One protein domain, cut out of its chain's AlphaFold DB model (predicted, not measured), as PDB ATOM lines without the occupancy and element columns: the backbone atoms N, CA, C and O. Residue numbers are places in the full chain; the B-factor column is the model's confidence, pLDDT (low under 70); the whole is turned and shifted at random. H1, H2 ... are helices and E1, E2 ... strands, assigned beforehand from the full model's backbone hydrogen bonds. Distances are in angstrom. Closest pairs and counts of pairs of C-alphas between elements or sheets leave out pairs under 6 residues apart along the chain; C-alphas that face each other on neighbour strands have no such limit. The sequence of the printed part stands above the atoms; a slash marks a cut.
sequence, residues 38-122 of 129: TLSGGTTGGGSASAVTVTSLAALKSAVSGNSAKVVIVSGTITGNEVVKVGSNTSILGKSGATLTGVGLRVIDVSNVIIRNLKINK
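AT A GLANCE: This is residues 38 to 122 of the 129 residues of an uncharacterized protein of Thanatephorus cucumeris (strain AG1-IB / isolate 7/3/14) (UniProt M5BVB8). The chain is wound in stacked turns, a short solenoid: E2 with E3, E4 with E5 and E6 with E7 make three turns, E2, E4 and E6 side by side in one wall and E3, E5 and E7 in another that bends round a corner. H1 caps the end of the coil at E2 and E3, with E1 beside E2. The printed part has 85 residues with one named helix and seven named strands, in the order E1 H1 E2 E3 E4 E5 E6 E7, and its class is mostly strand. The sheets E1 E2 E4 E6 and E3 E5 E7 are parallel throughout. The whole is compact, with a radius of gyration of the C-alphas of 12.0 A and spans of 35 by 24 by 21 A.

HOW THE PARTS SIT: The largest sheet runs E1, residues 51 to 54, E2, residues 70 to 74, E4, residues 90 to 94, and E6, residues 113 to 116. Within hydrogen-bond range are N 52 and O 71 of E1 and E2, 2.9 A, N 72 and O 91 of E2 and E4, 2.8 A, and N 92 and O 114 of E4 and E6, 2.8 A. The twisted second sheet runs E3, residues 77 to 85, E5, residues 99 to 106, and E7, residues 119 to 121. N 78 and O 99 of E3 and E5, 2.8 A, and N 100 and O 119 of E5 and E7, 2.8 A, are within range. E3 bends by 98 degrees at residue 81 and E5 by 99 degrees at residue 102; E6 runs on into E7 across a break of 2 residues, at 95 degrees. H1, residues 57 to 64, is on the first sheet at a height over the sheet of 8.8 A, over E2 and along the strands, at 10 degrees to E2 on the local plane. The closest C-alphas of H1 and E2 are those of Ala 63 and Val 72, 6.5 A. H1 is also on the second sheet, at a height over the sheet of 8.3 A; its closest C-alphas with E3 are those of Leu 57 and Ile 78, 6.0 A. E1, H1 and E2 form a strand-helix-strand unit, two parallel neighbour strands with a helix between, with a right-handed crossover. In H1 every O i to N i+4 pair is within hydrogen-bond range.

IN THESE COORDINATES: E1 begins at C-alpha 51 (186.115, 216.071, 109.487) and spans 9.8 A; H1 spans 10.7 A. E2 spans 12.7 A, E4 13.1 A and E6 10.0 A. E3, the longest strand by residues, spans 18.6 A, and E5 16.0 A. E7 spans 6.5 A and ends at C-alpha 121 (198.496, 233.857, 120.472).

THE WHOLE: The two C-alphas farthest apart, those of Ser 40 and Thr 79, are 35.6 A apart. Residues 38 to 50 hold no named element. The printed part has no cut. The link E5 to E6 is short; the other links between named elements are tight. The mean pLDDT of the printed part is 97.5, and no printed residue is under 70.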
ATOM      1  N   THR A  38     208.282 214.667 104.707       97.25
ATOM      2  CA  THR A  38     207.996 213.637 103.690       97.25
ATOM      3  C   THR A  38     208.847 212.375 103.834       97.25
ATOM      4  O   THR A  38     208.558 211.377 103.174       97.25
ATOM      5  N   LEU A  39     209.881 212.391 104.677       96.56
ATOM      6  CA  LEU A  39     210.794 211.262 104.841       96.56
ATOM      7  C   LEU A  39     210.190 210.173 105.740       96.56
ATOM      8  O   LEU A  39     209.246 210.421 106.489       96.56
ATOM      9  N   SER A  40     210.748 208.961 105.667       92.19
ATOM     10  CA  SER A  40     210.434 207.839 106.571       92.19
ATOM     11  C   SER A  40     208.934 207.537 106.730       92.19
ATOM     12  O   SER A  40     208.441 207.352 107.839       92.19
ATOM     13  N   GLY A  41     208.197 207.502 105.616       89.62
ATOM     14  CA  GLY A  41     206.746 207.256 105.592       89.62
ATOM     15  C   GLY A  41     205.891 208.527 105.518       89.62
ATOM     16  O   GLY A  41     204.721 208.451 105.146       89.62
ATOM     17  N   GLY A  42     206.491 209.694 105.760       95.62
ATOM     18  CA  GLY A  42     205.878 211.001 105.562       95.62
ATOM     19  C   GLY A  42     204.765 211.354 106.556       95.62
ATOM     20  O   GLY A  42     204.354 210.562 107.400       95.62
ATOM     21  N   THR A  43     204.262 212.584 106.449       97.88
ATOM     22  CA  THR A  43     203.210 213.129 107.320       97.88
ATOM     23  C   THR A  43     201.916 213.326 106.533       97.88
ATOM     24  O   THR A  43     201.844 214.160 105.630       97.88
ATOM     25  N   THR A  44     200.881 212.571 106.892       97.19
ATOM     26  CA  THR A  44     199.535 212.581 106.292       97.19
ATOM     27  C   THR A  44     198.447 213.119 107.230       97.19
ATOM     28  O   THR A  44     197.326 213.374 106.792       97.19
ATOM     29  N   GLY A  45     198.765 213.315 108.513       97.75
ATOM     30  CA  GLY A  45     197.827 213.742 109.545       97.75
ATOM     31  C   GLY A  45     196.658 212.766 109.690       97.75
ATOM     32  O   GLY A  45     196.844 211.552 109.754       97.75
ATOM     33  N   GLY A  46     195.441 213.308 109.713       97.06
ATOM     34  CA  GLY A  46     194.194 212.540 109.742       97.06
ATOM     35  C   GLY A  46     193.788 211.892 108.416       97.06
ATOM     36  O   GLY A  46     192.769 211.202 108.377       97.06
ATOM     37  N   GLY A  47     194.537 212.112 107.329       94.56
ATOM     38  CA  GLY A  47     194.269 211.510 106.023       94.56
ATOM     39  C   GLY A  47     192.848 211.773 105.512       94.56
ATOM     40  O   GLY A  47     192.436 212.919 105.343       94.56
ATOM     41  N   SER A  48     192.103 210.701 105.240       93.94
ATOM     42  CA  SER A  48     190.723 210.733 104.735       93.94
ATOM     43  C   SER A  48     189.652 210.611 105.827       93.94
ATOM     44  O   SER A  48     188.483 210.399 105.502       93.94
ATOM     45  N   ALA A  49     190.019 210.723 107.110       95.38
ATOM     46  CA  ALA A  49     189.050 210.679 108.198       95.38
ATOM     47  C   ALA A  49     187.988 211.784 108.049       95.38
ATOM     48  O   ALA A  49     188.277 212.899 107.602       95.38
ATOM     49  N   SER A  50     186.752 211.476 108.450       94.94
ATOM     50  CA  SER A  50     185.659 212.447 108.438       94.94
ATOM     51  C   SER A  50     185.990 213.640 109.332       94.94
ATOM     52  O   SER A  50     186.437 213.489 110.469       94.94
ATOM     53  N   ALA A  51     185.770 214.840 108.800       96.25
ATOM     54  CA  ALA A  51     186.115 216.071 109.487       96.25
ATOM     55  C   ALA A  51     185.097 216.419 110.583       96.25
ATOM     56  O   ALA A  51     183.893 216.471 110.330       96.25
ATOM     57  N   VAL A  52     185.591 216.747 111.776       97.62
ATOM     58  CA  VAL A  52     184.793 217.270 112.892       97.62
ATOM     59  C   VAL A  52     185.102 218.751 113.067       97.62
ATOM     60  O   VAL A  52     186.259 219.130 113.239       97.62
ATOM     61  N   THR A  53     184.081 219.609 113.022       98.31
ATOM     62  CA  THR A  53     184.256 221.046 113.294       98.31
ATOM     63  C   THR A  53     184.120 221.328 114.783       98.31
ATOM     64  O   THR A  53     183.155 220.901 115.409       98.31
ATOM     65  N   VAL A  54     185.061 222.093 115.336       98.62
ATOM     66  CA  VAL A  54     185.081 222.510 116.739       98.62
ATOM     67  C   VAL A  54     185.061 224.034 116.850       98.62
ATOM     68  O   VAL A  54     185.703 224.746 116.073       98.62
ATOM     69  N   THR A  55     184.314 224.529 117.832       98.50
ATOM     70  CA  THR A  55     184.155 225.962 118.145       98.50
ATOM     71  C   THR A  55     184.421 226.272 119.620       98.50
ATOM     72  O   THR A  55     184.296 227.416 120.042       98.50
ATOM     73  N   SER A  56     184.792 225.267 120.420       98.69
ATOM     74  CA  SER A  56     185.059 225.409 121.852       98.69
ATOM     75  C   SER A  56     186.303 224.632 122.272       98.69
ATOM     76  O   SER A  56     186.715 223.673 121.613       98.69
ATOM     77  N   LEU A  57     186.890 225.033 123.400       98.44
ATOM     78  CA  LEU A  57     188.092 224.407 123.949       98.44
ATOM     79  C   LEU A  57     187.853 222.947 124.350       98.44
ATOM     80  O   LEU A  57     188.660 222.079 124.029       98.44
ATOM     81  N   ALA A  58     186.714 222.660 124.983       98.56
ATOM     82  CA  ALA A  58     186.337 221.297 125.351       98.56
ATOM     83  C   ALA A  58     186.179 220.394 124.115       98.56
ATOM     84  O   ALA A  58     186.697 219.277 124.098       98.56
ATOM     85  N   ALA A  59     185.531 220.900 123.057       98.62
ATOM     86  CA  ALA A  59     185.384 220.165 121.803       98.62
ATOM     87  C   ALA A  59     186.741 219.929 121.125       98.62
ATOM     88  O   ALA A  59     187.004 218.820 120.669       98.62
ATOM     89  N   LEU A  60     187.626 220.934 121.115       98.69
ATOM     90  CA  LEU A  60     188.988 220.792 120.598       98.69
ATOM     91  C   LEU A  60     189.756 219.698 121.349       98.69
ATOM     92  O   LEU A  60     190.292 218.800 120.711       98.69
ATOM     93  N   LYS A  61     189.765 219.735 122.687       98.50
ATOM     94  CA  LYS A  61     190.448 218.741 123.534       98.50
ATOM     95  C   LYS A  61     189.968 217.324 123.266       98.50
ATOM     96  O   LYS A  61     190.782 216.425 123.076       98.50
ATOM     97  N   SER A  62     188.652 217.136 123.223       98.56
ATOM     98  CA  SER A  62     188.062 215.832 122.930       98.56
ATOM     99  C   SER A  62     188.469 215.348 121.535       98.56
ATOM    100  O   SER A  62     189.006 214.249 121.400       98.56
ATOM    101  N   ALA A  63     188.317 216.203 120.521       98.44
ATOM    102  CA  ALA A  63     188.538 215.845 119.125       98.44
ATOM    103  C   ALA A  63     190.000 215.520 118.778       98.44
ATOM    104  O   ALA A  63     190.234 214.805 117.808       98.44
ATOM    105  N   VAL A  64     190.986 216.025 119.533       98.56
ATOM    106  CA  VAL A  64     192.420 215.788 119.254       98.56
ATOM    107  C   VAL A  64     193.046 214.676 120.101       98.56
ATOM    108  O   VAL A  64     194.167 214.253 119.816       98.56
ATOM    109  N   SER A  65     192.334 214.155 121.102       97.81
ATOM    110  CA  SER A  65     192.815 213.092 122.002       97.81
ATOM    111  C   SER A  65     192.899 211.711 121.329       97.81
ATOM    112  O   SER A  65     192.204 211.465 120.351       97.81
ATOM    113  N   GLY A  66     193.740 210.797 121.829       97.62
ATOM    114  CA  GLY A  66     193.892 209.432 121.282       97.62
ATOM    115  C   GLY A  66     194.726 209.349 119.994       97.62
ATOM    116  O   GLY A  66     195.243 210.357 119.531       97.62
ATOM    117  N   ASN A  67     194.868 208.164 119.389       97.81
ATOM    118  CA  ASN A  67     195.817 207.942 118.276       97.81
ATOM    119  C   ASN A  67     195.177 207.541 116.936       97.81
ATOM    120  O   ASN A  67     195.892 207.374 115.950       97.81
ATOM    121  N   SER A  68     193.856 207.364 116.879       97.88
ATOM    122  CA  SER A  68     193.144 207.090 115.624       97.88
ATOM    123  C   SER A  68     193.247 208.275 114.661       97.88
ATOM    124  O   SER A  68     193.461 209.400 115.099       97.88
ATOM    125  N   ALA A  69     193.079 208.046 113.357       98.25
ATOM    126  CA  ALA A  69     193.114 209.120 112.365       98.25
ATOM    127  C   ALA A  69     191.963 210.122 112.572       98.25
ATOM    128  O   ALA A  69     190.805 209.713 112.682       98.25
ATOM    129  N   LYS A  70     192.265 211.428 112.626       97.88
ATOM    130  CA  LYS A  70     191.267 212.488 112.894       97.88
ATOM    131  C   LYS A  70     191.549 213.749 112.104       97.88
ATOM    132  O   LYS A  70     192.677 214.243 112.080       97.88
ATOM    133  N   VAL A  71     190.493 214.329 111.547       98.44
ATOM    134  CA  VAL A  71     190.522 215.664 110.951       98.44
ATOM    135  C   VAL A  71     189.659 216.591 111.801       98.44
ATOM    136  O   VAL A  71     188.447 216.414 111.901       98.44
ATOM    137  N   VAL A  72     190.285 217.596 112.404       98.56
ATOM    138  CA  VAL A  72     189.658 218.572 113.296       98.56
ATOM    139  C   VAL A  72     189.697 219.944 112.640       98.56
ATOM    140  O   VAL A  72     190.768 220.485 112.368       98.56
ATOM    141  N   ILE A  73     188.525 220.521 112.390       98.38
ATOM    142  CA  ILE A  73     188.375 221.840 111.779       98.38
ATOM    143  C   ILE A  73     188.073 222.873 112.857       98.38
ATOM    144  O   ILE A  73     186.999 222.858 113.451       98.38
ATOM    145  N   VAL A  74     188.984 223.813 113.083       98.62
ATOM    146  CA  VAL A  74     188.761 224.925 114.014       98.62
ATOM    147  C   VAL A  74     188.009 226.040 113.296       98.62
ATOM    148  O   VAL A  74     188.437 226.514 112.241       98.62
ATOM    149  N   SER A  75     186.887 226.472 113.868       98.19
ATOM    150  CA  SER A  75     186.054 227.542 113.321       98.19
ATOM    151  C   SER A  75     185.918 228.685 114.321       98.19
ATOM    152  O   SER A  75     185.423 228.487 115.426       98.19
ATOM    153  N   GLY A  76     186.311 229.893 113.909       98.19
ATOM    154  CA  GLY A  76     186.269 231.084 114.758       98.19
ATOM    155  C   GLY A  76     187.379 231.119 115.810       98.19
ATOM    156  O   GLY A  76     188.454 230.545 115.622       98.19
ATOM    157  N   THR A  77     187.120 231.831 116.905       98.75
ATOM    158  CA  THR A  77     188.068 231.987 118.011       98.75
ATOM    159  C   THR A  77     187.734 231.021 119.139       98.75
ATOM    160  O   THR A  77     186.626 231.049 119.666       98.75
ATOM    161  N   ILE A  78     188.711 230.215 119.548       98.75
ATOM    162  CA  ILE A  78     188.670 229.414 120.770       98.75
ATOM    163  C   ILE A  78     189.600 230.072 121.791       98.75
ATOM    164  O   ILE A  78     190.787 230.272 121.520       98.75
ATOM    165  N   THR A  79     189.059 230.398 122.961       98.50
ATOM    166  CA  THR A  79     189.794 231.050 124.054       98.50
ATOM    167  C   THR A  79     189.974 230.090 125.226       98.50
ATOM    168  O   THR A  79     189.079 229.298 125.521       98.50
ATOM    169  N   GLY A  80     191.117 230.172 125.905       97.12
ATOM    170  CA  GLY A  80     191.429 229.378 127.089       97.12
ATOM    171  C   GLY A  80     192.681 229.869 127.809       97.12
ATOM    172  O   GLY A  80     193.191 230.944 127.508       97.12
ATOM    173  N   ASN A  81     193.159 229.069 128.759       96.19
ATOM    174  CA  ASN A  81     194.437 229.265 129.443       96.19
ATOM    175  C   ASN A  81     195.064 227.902 129.766       96.19
ATOM    176  O   ASN A  81     195.255 227.546 130.926       96.19
ATOM    177  N   GLU A  82     195.288 227.087 128.738       95.94
ATOM    178  CA  GLU A  82     195.845 225.741 128.897       95.94
ATOM    179  C   GLU A  82     196.575 225.265 127.637       95.94
ATOM    180  O   GLU A  82     196.437 225.839 126.553       95.94
ATOM    181  N   VAL A  83     197.341 224.184 127.778       97.19
ATOM    182  CA  VAL A  83     198.031 223.512 126.676       97.19
ATOM    183  C   VAL A  83     197.334 222.186 126.378       97.19
ATOM    184  O   VAL A  83     197.290 221.284 127.213       97.19
ATOM    185  N   VAL A  84     196.799 222.048 125.166       97.94
ATOM    186  CA  VAL A  84     196.093 220.848 124.712       97.94
ATOM    187  C   VAL A  84     197.088 219.837 124.147       97.94
ATOM    188  O   VAL A  84     197.790 220.125 123.176       97.94
ATOM    189  N   LYS A  85     197.128 218.632 124.728       97.38
ATOM    190  CA  LYS A  85     197.916 217.504 124.206       97.38
ATOM    191  C   LYS A  85     197.231 216.919 122.969       97.38
ATOM    192  O   LYS A  85     196.059 216.550 123.019       97.38
ATOM    193  N   VAL A  86     197.965 216.851 121.863       98.44
ATOM    194  CA  VAL A  86     197.494 216.345 120.570       98.44
ATOM    195  C   VAL A  86     198.018 214.930 120.382       98.44
ATOM    196  O   VAL A  86     199.215 214.695 120.515       98.44
ATOM    197  N   GLY A  87     197.129 213.989 120.074       98.56
ATOM    198  CA  GLY A  87     197.529 212.614 119.793       98.56
ATOM    199  C   GLY A  87     197.948 212.378 118.338       98.56
ATOM    200  O   GLY A  87     197.780 213.245 117.476       98.56
ATOM    201  N   SER A  88     198.478 211.185 118.055       98.56
ATOM    202  CA  SER A  88     198.995 210.830 116.722       98.56
ATOM    203  C   SER A  88     197.906 210.853 115.637       98.56
ATOM    204  O   SER A  88     196.715 210.806 115.950       98.56
ATOM    205  N   ASN A  89     198.317 210.887 114.364       98.25
ATOM    206  CA  ASN A  89     197.430 210.803 113.189       98.25
ATOM    207  C   ASN A  89     196.348 211.896 113.157       98.25
ATOM    208  O   ASN A  89     195.181 211.648 112.849       98.25
ATOM    209  N   THR A  90     196.728 213.128 113.497       98.56
ATOM    210  CA  THR A  90     195.777 214.233 113.679       98.56
ATOM    211  C   THR A  90     196.061 215.372 112.701       98.56
ATOM    212  O   THR A  90     197.185 215.861 112.616       98.56
ATOM    213  N   SER A  91     195.029 215.849 112.002       98.56
ATOM    214  CA  SER A  91     195.049 217.114 111.256       98.56
ATOM    215  C   SER A  91     194.213 218.159 111.990       98.56
ATOM    216  O   SER A  91     192.999 218.015 112.064       98.56
ATOM    217  N   ILE A  92     194.832 219.226 112.495       98.50
ATOM    218  CA  ILE A  92     194.149 220.394 113.069       98.50
ATOM    219  C   ILE A  92     194.221 221.530 112.051       98.50
ATOM    220  O   ILE A  92     195.285 222.097 111.797       98.50
ATOM    221  N   LEU A  93     193.083 221.848 111.444       98.06
ATOM    222  CA  LEU A  93     192.993 222.764 110.314       98.06
ATOM    223  C   LEU A  93     192.075 223.933 110.664       98.06
ATOM    224  O   LEU A  93     190.906 223.743 110.989       98.06
ATOM    225  N   GLY A  94     192.577 225.159 110.582       97.62
ATOM    226  CA  GLY A  94     191.742 226.339 110.769       97.62
ATOM    227  C   GLY A  94     190.926 226.693 109.526       97.62
ATOM    228  O   GLY A  94     191.429 226.643 108.401       97.62
ATOM    229  N   LYS A  95     189.668 227.109 109.716       95.50
ATOM    230  CA  LYS A  95     188.937 227.920 108.727       95.50
ATOM    231  C   LYS A  95     189.544 229.326 108.633       95.50
ATOM    232  O   LYS A  95     190.396 229.706 109.432       95.50
ATOM    233  N   SER A  96     189.089 230.119 107.661       94.88
ATOM    234  CA  SER A  96     189.471 231.535 107.564       94.88
ATOM    235  C   SER A  96     189.251 232.252 108.906       94.88
ATOM    236  O   SER A  96     188.160 232.180 109.471       94.88
ATOM    237  N   GLY A  97     190.297 232.897 109.428       95.75
ATOM    238  CA  GLY A  97     190.264 233.608 110.710       95.75
ATOM    239  C   GLY A  97     190.319 232.735 111.973       95.75
ATOM    240  O   GLY A  97     190.222 233.279 113.073       95.75
ATOM    241  N   ALA A  98     190.493 231.414 111.855       98.25
ATOM    242  CA  ALA A  98     190.557 230.523 113.011       98.25
ATOM    243  C   ALA A  98     191.695 230.909 113.970       98.25
ATOM    244  O   ALA A  98     192.864 230.999 113.579       98.25
ATOM    245  N   THR A  99     191.336 231.139 115.233       98.69
ATOM    246  CA  THR A  99     192.245 231.678 116.248       98.69
ATOM    247  C   THR A  99     192.161 230.872 117.541       98.69
ATOM    248  O   THR A  99     191.078 230.620 118.055       98.69
ATOM    249  N   LEU A 100     193.314 230.516 118.098       98.75
ATOM    250  CA  LEU A 100     193.481 229.992 119.447       98.75
ATOM    251  C   LEU A 100     194.096 231.101 120.312       98.75
ATOM    252  O   LEU A 100     195.235 231.509 120.088       98.75
ATOM    253  N   THR A 101     193.330 231.626 121.269       98.62
ATOM    254  CA  THR A 101     193.772 232.699 122.176       98.62
ATOM    255  C   THR A 101     193.974 232.124 123.571       98.62
ATOM    256  O   THR A 101     193.024 231.646 124.182       98.62
ATOM    257  N   GLY A 102     195.207 232.140 124.074       98.12
ATOM    258  CA  GLY A 102     195.552 231.541 125.369       98.12
ATOM    259  C   GLY A 102     195.562 230.011 125.390       98.12
ATOM    260  O   GLY A 102     195.729 229.406 126.445       98.12
ATOM    261  N   VAL A 103     195.426 229.371 124.226       98.44
ATOM    262  CA  VAL A 103     195.440 227.911 124.083       98.44
ATOM    263  C   VAL A 103     196.693 227.481 123.334       98.44
ATOM    264  O   VAL A 103     196.891 227.867 122.182       98.44
ATOM    265  N   GLY A 104     197.528 226.672 123.982       97.75
ATOM    266  CA  GLY A 104     198.670 226.008 123.357       97.75
ATOM    267  C   GLY A 104     198.288 224.649 122.768       97.75
ATOM    268  O   GLY A 104     197.331 224.019 123.213       97.75
ATOM    269  N   LEU A 105     199.063 224.173 121.794       97.94
ATOM    270  CA  LEU A 105     198.995 222.801 121.283       97.94
ATOM    271  C   LEU A 105     200.339 222.127 121.557       97.94
ATOM    272  O   LEU A 105     201.377 222.680 121.198       97.94
ATOM    273  N   ARG A 106     200.332 220.942 122.171       96.69
ATOM    274  CA  ARG A 106     201.549 220.165 122.442       96.69
ATOM    275  C   ARG A 106     201.510 218.837 121.704       96.69
ATOM    276  O   ARG A 106     200.597 218.038 121.903       96.69
ATOM    277  N   VAL A 107     202.527 218.629 120.875       97.19
ATOM    278  CA  VAL A 107     202.789 217.412 120.101       97.19
ATOM    279  C   VAL A 107     204.067 216.811 120.685       97.19
ATOM    280  O   VAL A 107     205.160 217.273 120.375       97.19
ATOM    281  N   ILE A 108     203.924 215.863 121.609       95.44
ATOM    282  CA  ILE A 108     205.037 215.217 122.320       95.44
ATOM    283  C   ILE A 108     204.840 213.706 122.293       95.44
ATOM    284  O   ILE A 108     203.712 213.252 122.475       95.44
ATOM    285  N   ASP A 109     205.912 212.959 122.025       95.69
ATOM    286  CA  ASP A 109     205.921 211.490 121.940       95.69
ATOM    287  C   ASP A 109     204.829 210.905 121.026       95.69
ATOM    288  O   ASP A 109     204.265 209.838 121.266       95.69
ATOM    289  N   VAL A 110     204.517 211.626 119.947       97.69
ATOM    290  CA  VAL A 110     203.519 211.261 118.936       97.69
ATOM    291  C   VAL A 110     204.056 211.552 117.541       97.69
ATOM    292  O   VAL A 110     204.988 212.338 117.365       97.69
ATOM    293  N   SER A 111     203.448 210.941 116.529       97.56
ATOM    294  CA  SER A 111     203.845 211.114 115.135       97.56
ATOM    295  C   SER A 111     202.644 211.399 114.235       97.56
ATOM    296  O   SER A 111     201.482 211.258 114.624       97.56
ATOM    297  N   ASN A 112     202.938 211.824 113.005       97.81
ATOM    298  CA  ASN A 112     201.943 212.058 111.964       97.81
ATOM    299  C   ASN A 112     200.886 213.124 112.340       97.81
ATOM    300  O   ASN A 112     199.688 212.844 112.408       97.81
ATOM    301  N   VAL A 113     201.329 214.360 112.601       98.50
ATOM    302  CA  VAL A 113     200.448 215.481 112.974       98.50
ATOM    303  C   VAL A 113     200.606 216.651 112.002       98.50
ATOM    304  O   VAL A 113     201.720 217.068 111.696       98.50
ATOM    305  N   ILE A 114     199.481 217.207 111.544       98.19
ATOM    306  CA  ILE A 114     199.418 218.416 110.711       98.19
ATOM    307  C   ILE A 114     198.681 219.505 111.486       98.19
ATOM    308  O   ILE A 114     197.540 219.315 111.896       98.19
ATOM    309  N   ILE A 115     199.303 220.674 111.635       98.06
ATOM    310  CA  ILE A 115     198.675 221.878 112.193       98.06
ATOM    311  C   ILE A 115     198.780 222.972 111.135       98.06
ATOM    312  O   ILE A 115     199.882 223.299 110.695       98.06
ATOM    313  N   ARG A 116     197.645 223.517 110.678       96.94
ATOM    314  CA  ARG A 116     197.633 224.433 109.527       96.94
ATOM    315  C   ARG A 116     196.560 225.510 109.629       96.94
ATOM    316  O   ARG A 116     195.445 225.248 110.072       96.94
ATOM    317  N   ASN A 117     196.886 226.699 109.119       96.12
ATOM    318  CA  ASN A 117     195.972 227.838 108.983       96.12
ATOM    319  C   ASN A 117     195.340 228.297 110.317       96.12
ATOM    320  O   ASN A 117     194.148 228.579 110.381       96.12
ATOM    321  N   LEU A 118     196.137 228.350 111.388       97.81
ATOM    322  CA  LEU A 118     195.713 228.821 112.709       97.81
ATOM    323  C   LEU A 118     196.519 230.047 113.126       97.81
ATOM    324  O   LEU A 118     197.742 230.066 112.992       97.81
ATOM    325  N   LYS A 119     195.847 231.032 113.720       98.50
ATOM    326  CA  LYS A 119     196.503 232.042 114.554       98.50
ATOM    327  C   LYS A 119     196.542 231.525 115.992       98.50
ATOM    328  O   LYS A 119     195.489 231.311 116.575       98.50
ATOM    329  N   ILE A 120     197.726 231.367 116.574       98.44
ATOM    330  CA  ILE A 120     197.898 230.996 117.988       98.44
ATOM    331  C   ILE A 120     198.566 232.172 118.696       98.44
ATOM    332  O   ILE A 120     199.597 232.655 118.234       98.44
ATOM    333  N   ASN A 121     197.964 232.692 119.766       98.25
ATOM    334  CA  ASN A 121     198.496 233.857 120.472       98.25
ATOM    335  C   ASN A 121     198.204 233.822 121.977       98.25
ATOM    336  O   ASN A 121     197.323 233.097 122.436       98.25
ATOM    337  N   LYS A 122     198.948 234.644 122.734       97.31
ATOM    338  CA  LYS A 122     198.740 234.897 124.170       97.31
ATOM    339  C   LYS A 122     198.732 233.631 125.041       97.31
ATOM    340  O   LYS A 122     198.008 233.579 126.028       97.31
TER     341      LYS A 122